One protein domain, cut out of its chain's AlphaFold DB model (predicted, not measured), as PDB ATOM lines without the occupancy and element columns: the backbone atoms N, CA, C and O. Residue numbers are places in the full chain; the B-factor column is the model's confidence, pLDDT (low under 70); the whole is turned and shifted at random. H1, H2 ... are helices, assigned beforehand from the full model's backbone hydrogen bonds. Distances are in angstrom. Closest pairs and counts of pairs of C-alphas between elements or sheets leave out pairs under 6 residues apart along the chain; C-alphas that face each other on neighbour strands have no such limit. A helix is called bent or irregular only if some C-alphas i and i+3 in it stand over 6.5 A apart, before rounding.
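What this domain is: This is residues 3 to 88 of the 158 residues of an uncharacterized protein of bioreactor metagenome (UniProt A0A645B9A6). One long helix, H1, makes the length of this domain, and the rest of the chain folds back at its far end and winds partway round its second half: first H2, then the short helices H3, H4 and H5 with their links. At its other end H1 has a sharp kink near residue 10, which turns the first residues into a small hook, and residues 18 to 25 between the hook and the wrapped half stand free. The printed part has 86 residues with five named helices, H1 to H5 in order along the chain, and no named strand; the class is all helix. The whole is loose, with a radius of gyration of the C-alphas of 16.3 A, and elongated, spanning 53 by 27 by 17 A.

Where its parts are: H1, residues 3 to 43, begins with C-alpha 3 at (229.837, 183.626, 271.365) and ends with C-alpha 43 at (201.662, 208.753, 247.037), 44.9 A away. It is irregular, with C-alphas 8 and 11 standing 9.5 A apart, and it has a kink of 123 degrees near residue 10. H2, residues 49 to 62, is 19.9 A long. H3 is residues 65 to 69, 5.5 A; H4 is residues 75 to 78, 5.6 A; H5 is residues 80 to 84, 6.1 A, ending with C-alpha 84 at (198.926, 193.359, 257.055).

How they stand to each other: H1 touches H2 with its residues 33 to 41 alone. The closest C-alphas of the two, those of Phe 37 and Tyr 56, are 6.2 A apart. They run opposite ways at a steep tilt of 52 degrees, where the line of H1 is a rough one. H3, H4 and H5 are each close to H1 but not clearly touching it: the closest C-alphas are Ser 30 and Leu 65 at 7.8 A, Glu 34 and Trp 76 at 7.7 A, and Gln 38 and Thr 82 at 7.8 A. H2 and H3 touch only at the corner by their link, and only just, with 3 pairs of C-alphas within 8 A; the closest are Ala 60 and Asp 66, 5.2 A. H4 is close to H2 but not clearly touching, with the C-alphas of Tyr 56 and Trp 76 at 7.6 A. H5 is apart from H2 and H3, and H3 is apart from H4. Every backbone O i to N i+4 pair is within hydrogen-bond range in H2, H3 and H5, and 31 of 37 are in H1; H4 is too short for such a pair, and its one O i to N i+3 pair is within range.

The domain as a whole: The two C-alphas farthest apart are those of Lys 11 and Gly 46, 53.0 A. The printed part has no cut, and the four links between its helices are tight. The mean pLDDT of the printed part is 96.2, and no printed residue is under 70.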
ATOM      1  N   ASP A   3     228.865 184.318 270.495       86.69
ATOM      2  CA  ASP A   3     229.837 183.626 271.365       86.69
ATOM      3  C   ASP A   3     229.526 182.136 271.600       86.69
ATOM      4  O   ASP A   3     230.418 181.362 271.931       86.69
ATOM      5  N   TYR A   4     228.269 181.725 271.404       90.62
ATOM      6  CA  TYR A   4     227.819 180.338 271.547       90.62
ATOM      7  C   TYR A   4     227.713 179.604 270.203       90.62
ATOM      8  O   TYR A   4     227.330 178.440 270.167       90.62
ATOM      9  N   TYR A   5     228.038 180.238 269.072       94.06
ATOM     10  CA  TYR A   5     227.935 179.594 267.755       94.06
ATOM     11  C   TYR A   5     228.860 178.387 267.606       94.06
ATOM     12  O   TYR A   5     228.534 177.479 266.844       94.06
ATOM     13  N   GLY A   6     229.950 178.318 268.374       95.44
ATOM     14  CA  GLY A   6     230.772 177.111 268.468       95.44
ATOM     15  C   GLY A   6     229.973 175.889 268.935       95.44
ATOM     16  O   GLY A   6     230.149 174.806 268.381       95.44
ATOM     17  N   ASP A   7     229.044 176.079 269.873       96.69
ATOM     18  CA  ASP A   7     228.224 175.000 270.432       96.69
ATOM     19  C   ASP A   7     227.132 174.538 269.454       96.69
ATOM     20  O   ASP A   7     226.805 173.354 269.403       96.69
ATOM     21  N   PHE A   8     226.583 175.456 268.650       95.19
ATOM     22  CA  PHE A   8     225.507 175.153 267.696       95.19
ATOM     23  C   PHE A   8     226.020 174.663 266.337       95.19
ATOM     24  O   PHE A   8     225.470 173.728 265.760       95.19
ATOM     25  N   TYR A   9     227.069 175.300 265.817       95.38
ATOM     26  CA  TYR A   9     227.527 175.135 264.435       95.38
ATOM     27  C   TYR A   9     228.898 174.450 264.332       95.38
ATOM     28  O   TYR A   9     229.326 174.076 263.235       95.38
ATOM     29  N   GLY A  10     229.607 174.263 265.452       96.19
ATOM     30  CA  GLY A  10     230.922 173.626 265.485       96.19
ATOM     31  C   GLY A  10     231.896 174.292 264.514       96.19
ATOM     32  O   GLY A  10     232.143 175.497 264.570       96.19
ATOM     33  N   LYS A  11     232.420 173.510 263.563       96.81
ATOM     34  CA  LYS A  11     233.355 173.999 262.533       96.81
ATOM     35  C   LYS A  11     232.785 175.115 261.644       96.81
ATOM     36  O   LYS A  11     233.569 175.861 261.069       96.81
ATOM     37  N   LEU A  12     231.458 175.228 261.541       96.44
ATOM     38  CA  LEU A  12     230.771 176.238 260.729       96.44
ATOM     39  C   LEU A  12     230.510 177.541 261.496       96.44
ATOM     40  O   LEU A  12     229.926 178.462 260.940       96.44
ATOM     41  N   SER A  13     230.948 177.663 262.755       95.06
ATOM     42  CA  SER A  13     230.681 178.851 263.577       95.06
ATOM     43  C   SER A  13     231.122 180.160 262.920       95.06
ATOM     44  O   SER A  13     230.438 181.163 263.087       95.06
ATOM     45  N   LYS A  14     232.242 180.170 262.183       91.75
ATOM     46  CA  LYS A  14     232.714 181.376 261.484       91.75
ATOM     47  C   LYS A  14     231.819 181.748 260.307       91.75
ATOM     48  O   LYS A  14     231.553 182.928 260.110       91.75
ATOM     49  N   ASP A  15     231.359 180.751 259.556       94.31
ATOM     50  CA  ASP A  15     230.464 180.965 258.421       94.31
ATOM     51  C   ASP A  15     229.101 181.452 258.918       94.31
ATOM     52  O   ASP A  15     228.598 182.445 258.413       94.31
ATOM     53  N   ALA A  16     228.581 180.867 260.002       94.31
ATOM     54  CA  ALA A  16     227.355 181.326 260.655       94.31
ATOM     55  C   ALA A  16     227.458 182.770 261.182       94.31
ATOM     56  O   ALA A  16     226.494 183.527 261.122       94.31
ATOM     57  N   THR A  17     228.623 183.186 261.696       91.38
ATOM     58  CA  THR A  17     228.837 184.591 262.080       91.38
ATOM     59  C   THR A  17     228.800 185.519 260.870       91.38
ATOM     60  O   THR A  17     228.197 186.584 260.957       91.38
ATOM     61  N   LYS A  18     229.429 185.134 259.754       91.25
ATOM     62  CA  LYS A  18     229.400 185.930 258.519       91.25
ATOM     63  C   LYS A  18     227.987 186.049 257.965       91.25
ATOM     64  O   LYS A  18     227.571 187.154 257.647       91.25
ATOM     65  N   ASP A  19     227.267 184.935 257.907       92.94
ATOM     66  CA  ASP A  19     225.888 184.853 257.425       92.94
ATOM     67  C   ASP A  19     224.977 185.839 258.170       92.94
ATOM     68  O   ASP A  19     224.350 186.695 257.559       92.94
ATOM     69  N   VAL A  20     225.040 185.861 259.505       93.00
ATOM     70  CA  VAL A  20     224.257 186.808 260.319       93.00
ATOM     71  C   VAL A  20     224.625 188.275 260.085       93.00
ATOM     72  O   VAL A  20     223.761 189.147 260.180       93.00
ATOM     73  N   LEU A  21     225.891 188.581 259.792       92.44
ATOM     74  CA  LEU A  21     226.292 189.952 259.455       92.44
ATOM     75  C   LEU A  21     225.819 190.352 258.049       92.44
ATOM     76  O   LEU A  21     225.446 191.509 257.850       92.44
ATOM     77  N   ILE A  22     225.789 189.411 257.101       92.94
ATOM     78  CA  ILE A  22     225.193 189.616 255.771       92.94
ATOM     79  C   ILE A  22     223.688 189.853 255.913       92.94
ATOM     80  O   ILE A  22     223.179 190.825 255.362       92.94
ATOM     81  N   ASP A  23     222.992 189.050 256.716       93.81
ATOM     82  CA  ASP A  23     221.560 189.217 256.986       93.81
ATOM     83  C   ASP A  23     221.245 190.564 257.645       93.81
ATOM     84  O   ASP A  23     220.230 191.196 257.335       93.81
ATOM     85  N   ALA A  24     222.114 191.041 258.542       94.38
ATOM     86  CA  ALA A  24     221.982 192.362 259.149       94.38
ATOM     87  C   ALA A  24     222.098 193.479 258.099       94.38
ATOM     88  O   ALA A  24     221.268 194.389 258.066       94.38
ATOM     89  N   MET A  25     223.090 193.389 257.210       93.12
ATOM     90  CA  MET A  25     223.252 194.325 256.096       93.12
ATOM     91  C   MET A  25     222.038 194.289 255.159       93.12
ATOM     92  O   MET A  25     221.469 195.335 254.846       93.12
ATOM     93  N   TYR A  26     221.594 193.093 254.775       95.25
ATOM     94  CA  TYR A  26     220.412 192.897 253.946       95.25
ATOM     95  C   TYR A  26     219.160 193.499 254.590       95.25
ATOM     96  O   TYR A  26     218.420 194.218 253.925       95.25
ATOM     97  N   SER A  27     218.941 193.283 255.890       95.75
ATOM     98  CA  SER A  27     217.788 193.831 256.624       95.75
ATOM     99  C   SER A  27     217.770 195.360 256.641       95.75
ATOM    100  O   SER A  27     216.702 195.969 256.616       95.75
ATOM    101  N   LEU A  28     218.948 195.989 256.691       95.12
ATOM    102  CA  LEU A  28     219.072 197.441 256.634       95.12
ATOM    103  C   LEU A  28     218.735 197.980 255.238       95.12
ATOM    104  O   LEU A  28     217.938 198.907 255.122       95.12
ATOM    105  N   ILE A  29     219.304 197.378 254.194       95.50
ATOM    106  CA  ILE A  29     219.129 197.816 252.801       95.50
ATOM    107  C   ILE A  29     217.693 197.560 252.329       95.50
ATOM    108  O   ILE A  29     217.003 198.492 251.918       95.50
ATOM    109  N   SER A  30     217.216 196.317 252.450       97.00
ATOM    110  CA  SER A  30     215.841 195.949 252.084       97.00
ATOM    111  C   SER A  30     214.814 196.718 252.915       97.00
ATOM    112  O   SER A  30     213.815 197.179 252.379       97.00
ATOM    113  N   GLY A  31     215.090 196.956 254.201       97.62
ATOM    114  CA  GLY A  31     214.243 197.761 255.077       97.62
ATOM    115  C   GLY A  31     213.923 199.154 254.524       97.62
ATOM    116  O   GLY A  31     212.768 199.580 254.559       97.62
ATOM    117  N   CYS A  32     214.939 199.845 253.998       97.62
ATOM    118  CA  CYS A  32     214.791 201.157 253.365       97.62
ATOM    119  C   CYS A  32     214.076 201.069 252.009       97.62
ATOM    120  O   CYS A  32     213.139 201.828 251.769       97.62
ATOM    121  N   MET A  33     214.467 200.111 251.164       98.38
ATOM    122  CA  MET A  33     213.868 199.906 249.841       98.38
ATOM    123  C   MET A  33     212.357 199.631 249.926       98.38
ATOM    124  O   MET A  33     211.569 200.216 249.182       98.38
ATOM    125  N   GLU A  34     211.933 198.766 250.851       98.38
ATOM    126  CA  GLU A  34     210.519 198.421 251.047       98.38
ATOM    127  C   GLU A  34     209.679 199.599 251.552       98.38
ATOM    128  O   GLU A  34     208.497 199.709 251.214       98.38
ATOM    129  N   ASP A  35     210.260 200.472 252.381       98.38
ATOM    130  CA  ASP A  35     209.589 201.702 252.803       98.38
ATOM    131  C   ASP A  35     209.398 202.641 251.618       98.38
ATOM    132  O   ASP A  35     208.281 203.092 251.366       98.38
ATOM    133  N   GLU A  36     210.459 202.879 250.847       98.56
ATOM    134  CA  GLU A  36     210.413 203.752 249.678       98.56
ATOM    135  C   GLU A  36     209.402 203.258 248.638       98.56
ATOM    136  O   GLU A  36     208.568 204.040 248.168       98.56
ATOM    137  N   PHE A  37     209.384 201.952 248.365       98.62
ATOM    138  CA  PHE A  37     208.375 201.332 247.510       98.62
ATOM    139  C   PHE A  37     206.953 201.631 248.000       98.62
ATOM    140  O   PHE A  37     206.109 202.112 247.238       98.62
ATOM    141  N   GLN A  38     206.674 201.399 249.285       98.31
ATOM    142  CA  GLN A  38     205.344 201.654 249.831       98.31
ATOM    143  C   GLN A  38     204.995 203.148 249.800       98.31
ATOM    144  O   GLN A  38     203.861 203.499 249.468       98.31
ATOM    145  N   GLN A  39     205.947 204.045 250.062       98.44
ATOM    146  CA  GLN A  39     205.743 205.491 249.935       98.44
ATOM    147  C   GLN A  39     205.367 205.886 248.499       98.44
ATOM    148  O   GLN A  39     204.447 206.687 248.325       98.44
ATOM    149  N   ILE A  40     206.023 205.320 247.479       98.38
ATOM    150  CA  ILE A  40     205.696 205.557 246.061       98.38
ATOM    151  C   ILE A  40     204.262 205.119 245.759       98.38
ATOM    152  O   ILE A  40     203.480 205.908 245.215       98.38
ATOM    153  N   VAL A  41     203.890 203.903 246.171       97.94
ATOM    154  CA  VAL A  41     202.546 203.349 245.957       97.94
ATOM    155  C   VAL A  41     201.479 204.212 246.635       97.94
ATOM    156  O   VAL A  41     200.496 204.599 246.002       97.94
ATOM    157  N   TYR A  42     201.670 204.580 247.906       97.44
ATOM    158  CA  TYR A  42     200.689 205.376 248.654       97.44
ATOM    159  C   TYR A  42     200.596 206.836 248.193       97.44
ATOM    160  O   TYR A  42     199.538 207.453 248.340       97.44
ATOM    161  N   ARG A  43     201.666 207.398 247.618       97.81
ATOM    162  CA  ARG A  43     201.662 208.753 247.037       97.81
ATOM    163  C   ARG A  43     201.113 208.797 245.612       97.81
ATOM    164  O   ARG A  43     200.834 209.895 245.130       97.81
ATOM    165  N   THR A  44     200.901 207.644 244.972       97.69
ATOM    166  CA  THR A  44     200.443 207.535 243.577       97.69
ATOM    167  C   THR A  44     199.108 206.782 243.492       97.69
ATOM    168  O   THR A  44     199.069 205.598 243.151       97.69
ATOM    169  N   PRO A  45     197.969 207.438 243.794       95.81
ATOM    170  CA  PRO A  45     196.664 206.796 243.697       95.81
ATOM    171  C   PRO A  45     196.396 206.251 242.289       95.81
ATOM    172  O   PRO A  45     196.524 206.973 241.304       95.81
ATOM    173  N   GLY A  46     195.964 204.993 242.205       96.62
ATOM    174  CA  GLY A  46     195.613 204.351 240.934       96.62
ATOM    175  C   GLY A  46     196.780 203.707 240.185       96.62
ATOM    176  O   GLY A  46     196.565 203.246 239.066       96.62
ATOM    177  N   MET A  47     197.968 203.635 240.796       98.06
ATOM    178  CA  MET A  47     199.098 202.874 240.262       98.06
ATOM    179  C   MET A  47     198.663 201.439 239.932       98.06
ATOM    180  O   MET A  47     198.027 200.755 240.738       98.06
ATOM    181  N   THR A  48     198.955 200.991 238.718       98.44
ATOM    182  CA  THR A  48     198.634 199.640 238.255       98.44
ATOM    183  C   THR A  48     199.643 198.631 238.798       98.44
ATOM    184  O   THR A  48     200.779 198.978 239.107       98.44
ATOM    185  N   LEU A  49     199.274 197.347 238.851       98.12
ATOM    186  CA  LEU A  49     200.195 196.280 239.268       98.12
ATOM    187  C   LEU A  49     201.487 196.250 238.429       98.12
ATOM    188  O   LEU A  49     202.562 195.992 238.959       98.12
ATOM    189  N   SER A  50     201.393 196.528 237.124       98.44
ATOM    190  CA  SER A  50     202.570 196.564 236.249       98.44
ATOM    191  C   SER A  50     203.504 197.722 236.591       98.44
ATOM    192  O   SER A  50     204.716 197.541 236.545       98.44
ATOM    193  N   GLU A  51     202.955 198.891 236.923       98.62
ATOM    194  CA  GLU A  51     203.749 200.043 237.361       98.62
ATOM    195  C   GLU A  51     204.381 199.768 238.725       98.62
ATOM    196  O   GLU A  51     205.565 200.031 238.895       98.62
ATOM    197  N   MET A  52     203.640 199.171 239.669       98.56
ATOM    198  CA  MET A  52     204.186 198.779 240.975       98.56
ATOM    199  C   MET A  52     205.381 197.836 240.820       98.56
ATOM    200  O   MET A  52     206.430 198.079 241.407       98.56
ATOM    201  N   ASN A  53     205.245 196.790 240.000       98.69
ATOM    202  CA  ASN A  53     206.324 195.828 239.782       98.69
ATOM    203  C   ASN A  53     207.543 196.467 239.099       98.69
ATOM    204  O   ASN A  53     208.677 196.147 239.444       98.69
ATOM    205  N   ALA A  54     207.315 197.378 238.146       98.56
ATOM    206  CA  ALA A  54     208.392 198.113 237.490       98.56
ATOM    207  C   ALA A  54     209.143 199.006 238.488       98.56
ATOM    208  O   ALA A  54     210.362 198.897 238.589       98.56
ATOM    209  N   SER A  55     208.427 199.803 239.288       98.56
ATOM    210  CA  SER A  55     209.041 200.647 240.320       98.56
ATOM    211  C   SER A  55     209.768 199.831 241.386       98.56
ATOM    212  O   SER A  55     210.837 200.228 241.837       98.56
ATOM    213  N   TYR A  56     209.234 198.672 241.776       98.56
ATOM    214  CA  TYR A  56     209.915 197.788 242.720       98.56
ATOM    215  C   TYR A  56     211.230 197.240 242.146       98.56
ATOM    216  O   TYR A  56     212.236 197.203 242.848       98.56
ATOM    217  N   HIS A  57     211.253 196.848 240.869       98.62
ATOM    218  CA  HIS A  57     212.490 196.404 240.221       98.62
ATOM    219  C   HIS A  57     213.510 197.544 240.072       98.62
ATOM    220  O   HIS A  57     214.687 197.337 240.348       98.62
ATOM    221  N   GLU A  58     213.071 198.751 239.700       98.62
ATOM    222  CA  GLU A  58     213.936 199.941 239.633       98.62
ATOM    223  C   GLU A  58     214.618 200.216 240.979       98.62
ATOM    224  O   GLU A  58     215.837 200.387 241.031       98.62
ATOM    225  N   LEU A  59     213.855 200.156 242.074       98.56
ATOM    226  CA  LEU A  59     214.401 200.266 243.424       98.56
ATOM    227  C   LEU A  59     215.363 199.115 243.751       98.56
ATOM    228  O   LEU A  59     216.410 199.344 244.346       98.56
ATOM    229  N   ALA A  60     215.064 197.881 243.339       98.25
ATOM    230  CA  ALA A  60     215.952 196.746 243.591       98.25
ATOM    231  C   ALA A  60     217.325 196.929 242.925       98.25
ATOM    232  O   ALA A  60     218.346 196.554 243.504       98.25
ATOM    233  N   VAL A  61     217.355 197.531 241.733       98.19
ATOM    234  CA  VAL A  61     218.591 197.905 241.037       98.19
ATOM    235  C   VAL A  61     219.308 199.035 241.778       98.19
ATOM    236  O   VAL A  61     220.507 198.926 242.028       98.19
ATOM    237  N   GLU A  62     218.595 200.094 242.174       98.19
ATOM    238  CA  GLU A  62     219.175 201.241 242.892       98.19
ATOM    239  C   GLU A  62     219.811 200.840 244.231       98.19
ATOM    240  O   GLU A  62     220.921 201.264 244.553       98.19
ATOM    241  N   TYR A  63     219.143 199.966 244.984       97.44
ATOM    242  CA  TYR A  63     219.623 199.445 246.263       97.44
ATOM    243  C   TYR A  63     220.614 198.271 246.109       97.44
ATOM    244  O   TYR A  63     221.101 197.746 247.111       97.44
ATOM    245  N   GLY A  64     220.928 197.847 244.877       96.12
ATOM    246  CA  GLY A  64     221.890 196.778 244.575       96.12
ATOM    247  C   GLY A  64     221.413 195.355 244.899       96.12
ATOM    248  O   GLY A  64     222.211 194.419 244.882       96.12
ATOM    249  N   LEU A  65     220.126 195.165 245.200       96.00
ATOM    250  CA  LEU A  65     219.554 193.852 245.516       96.00
ATOM    251  C   LEU A  65     219.302 193.002 244.267       96.00
ATOM    252  O   LEU A  65     219.333 191.775 244.357       96.00
ATOM    253  N   ASP A  66     219.111 193.627 243.103       95.50
ATOM    254  CA  ASP A  66     218.998 192.909 241.829       95.50
ATOM    255  C   ASP A  66     220.261 192.088 241.524       95.50
ATOM    256  O   ASP A  66     220.189 190.872 241.368       95.50
ATOM    257  N   GLU A  67     221.435 192.721 241.540       93.44
ATOM    258  CA  GLU A  67     222.696 192.053 241.198       93.44
ATOM    259  C   GLU A  67     223.055 190.931 242.185       93.44
ATOM    260  O   GLU A  67     223.556 189.876 241.786       93.44
ATOM    261  N   VAL A  68     222.791 191.142 243.478       91.75
ATOM    262  CA  VAL A  68     223.205 190.216 244.542       91.75
ATOM    263  C   VAL A  68     222.203 189.075 244.742       91.75
ATOM    264  O   VAL A  68     222.617 187.940 244.987       91.75
ATOM    265  N   TYR A  69     220.901 189.353 244.640       93.62
ATOM    266  CA  TYR A  69     219.833 188.412 245.001       93.62
ATOM    267  C   TYR A  69     218.885 188.059 243.844       93.62
ATOM    268  O   TYR A  69     218.046 187.174 244.007       93.62
ATOM    269  N   GLY A  70     219.021 188.690 242.674       95.81
ATOM    270  CA  GLY A  70     218.253 188.367 241.469       95.81
ATOM    271  C   GLY A  70     216.793 188.819 241.519       95.81
ATOM    272  O   GLY A  70     215.905 188.052 241.146       95.81
ATOM    273  N   TYR A  71     216.536 190.028 242.020       97.06
ATOM    274  CA  TYR A  71     215.186 190.582 242.159       97.06
ATOM    275  C   TYR A  71     214.510 190.825 240.804       97.06
ATOM    276  O   TYR A  71     215.038 191.484 239.919       97.06
ATOM    277  N   THR A  72     213.268 190.377 240.660       95.12
ATOM    278  CA  THR A  72     212.514 190.419 239.397       95.12
ATOM    279  C   THR A  72     211.408 191.473 239.358       95.12
ATOM    280  O   THR A  72     210.750 191.628 238.327       95.12
ATOM    281  N   GLY A  73     211.169 192.194 240.458       97.06
ATOM    282  CA  GLY A  73     210.113 193.210 240.542       97.06
ATOM    283  C   GLY A  73     208.837 192.734 241.236       97.06
ATOM    284  O   GLY A  73     207.872 193.486 241.336       97.06
ATOM    285  N   THR A  74     208.787 191.481 241.689       97.38
ATOM    286  CA  THR A  74     207.556 190.866 242.221       97.38
ATOM    287  C   THR A  74     207.691 190.382 243.657       97.38
ATOM    288  O   THR A  74     206.705 189.960 244.253       97.38
ATOM    289  N   GLU A  75     208.882 190.475 244.242       97.06
ATOM    290  CA  GLU A  75     209.214 189.912 245.550       97.06
ATOM    291  C   GLU A  75     208.391 190.549 246.678       97.06
ATOM    292  O   GLU A  75     208.047 189.867 247.644       97.06
ATOM    293  N   TRP A  76     207.967 191.806 246.516       97.38
ATOM    294  CA  TRP A  76     207.123 192.524 247.475       97.38
ATOM    295  C   TRP A  76     205.816 191.795 247.822       97.38
ATOM    296  O   TRP A  76     205.296 191.950 248.930       97.38
ATOM    297  N   VAL A  77     205.285 190.958 246.919       97.19
ATOM    298  CA  VAL A  77     204.055 190.184 247.177       97.19
ATOM    299  C   VAL A  77     204.268 189.062 248.196       97.19
ATOM    300  O   VAL A  77     203.303 188.564 248.777       97.19
ATOM    301  N   LEU A  78     205.520 188.657 248.422       96.31
ATOM    302  CA  LEU A  78     205.896 187.640 249.405       96.31
ATOM    303  C   LEU A  78     206.010 188.227 250.820       96.31
ATOM    304  O   LEU A  78     206.071 187.482 251.800       96.31
ATOM    305  N   ILE A  79     206.010 189.555 250.945       96.50
ATOM    306  CA  ILE A  79     206.178 190.255 252.214       96.50
ATOM    307  C   ILE A  79     204.803 190.490 252.839       96.50
ATOM    308  O   ILE A  79     204.069 191.412 252.490       96.50
ATOM    309  N   SER A  80     204.446 189.660 253.823       96.56
ATOM    310  CA  SER A  80     203.129 189.726 254.475       96.56
ATOM    311  C   SER A  80     202.834 191.088 255.117       96.56
ATOM    312  O   SER A  80     201.694 191.553 255.084       96.56
ATOM    313  N   HIS A  81     203.860 191.750 255.663       95.50
ATOM    314  CA  HIS A  81     203.742 193.062 256.300       95.50
ATOM    315  C   HIS A  81     203.209 194.132 255.343       95.50
ATOM    316  O   HIS A  81     202.426 194.971 255.781       95.50
ATOM    317  N   THR A  82     203.529 194.055 254.049       96.12
ATOM    318  CA  THR A  82     203.025 194.979 253.020       96.12
ATOM    319  C   THR A  82     201.497 195.014 252.981       96.12
ATOM    320  O   THR A  82     200.897 196.060 252.758       96.12
ATOM    321  N   PHE A  83     200.847 193.884 253.271       96.44
ATOM    322  CA  PHE A  83     199.388 193.768 253.261       96.44
ATOM    323  C   PHE A  83     198.760 193.897 254.652       96.44
ATOM    324  O   PHE A  83     197.635 194.371 254.787       96.44
ATOM    325  N   GLN A  84     199.462 193.442 255.693       97.38
ATOM    326  CA  GLN A  84     198.926 193.359 257.055       97.38
ATOM    327  C   GLN A  84     199.178 194.624 257.876       97.38
ATOM    328  O   GLN A  84     198.368 194.988 258.728       97.38
ATOM    329  N   THR A  85     200.326 195.266 257.681       97.12
ATOM    330  CA  THR A  85     200.754 196.436 258.454       97.12
ATOM    331  C   THR A  85     201.620 197.329 257.563       97.12
ATOM    332  O   THR A  85     202.846 197.322 257.689       97.12
ATOM    333  N   PRO A  86     201.000 198.076 256.633       95.88
ATOM    334  CA  PRO A  86     201.741 198.909 255.696       95.88
ATOM    335  C   PRO A  86     202.662 199.907 256.403       95.88
ATOM    336  O   PRO A  86     202.358 200.365 257.506       95.88
ATOM    337  N   LEU A  87     203.779 200.245 255.757       96.44
ATOM    338  CA  LEU A  87     204.844 201.130 256.254       96.44
ATOM    339  C   LEU A  87     205.562 200.623 257.521       96.44
ATOM    340  O   LEU A  87     206.353 201.342 258.123       96.44
ATOM    341  N   TYR A  88     205.329 199.376 257.940       96.69
ATOM    342  CA  TYR A  88     206.028 198.792 259.088       96.69
ATOM    343  C   TYR A  88     207.482 198.422 258.780       96.69
ATOM    344  O   TYR A  88     208.322 198.461 259.679       96.69
TER     345      TYR A  88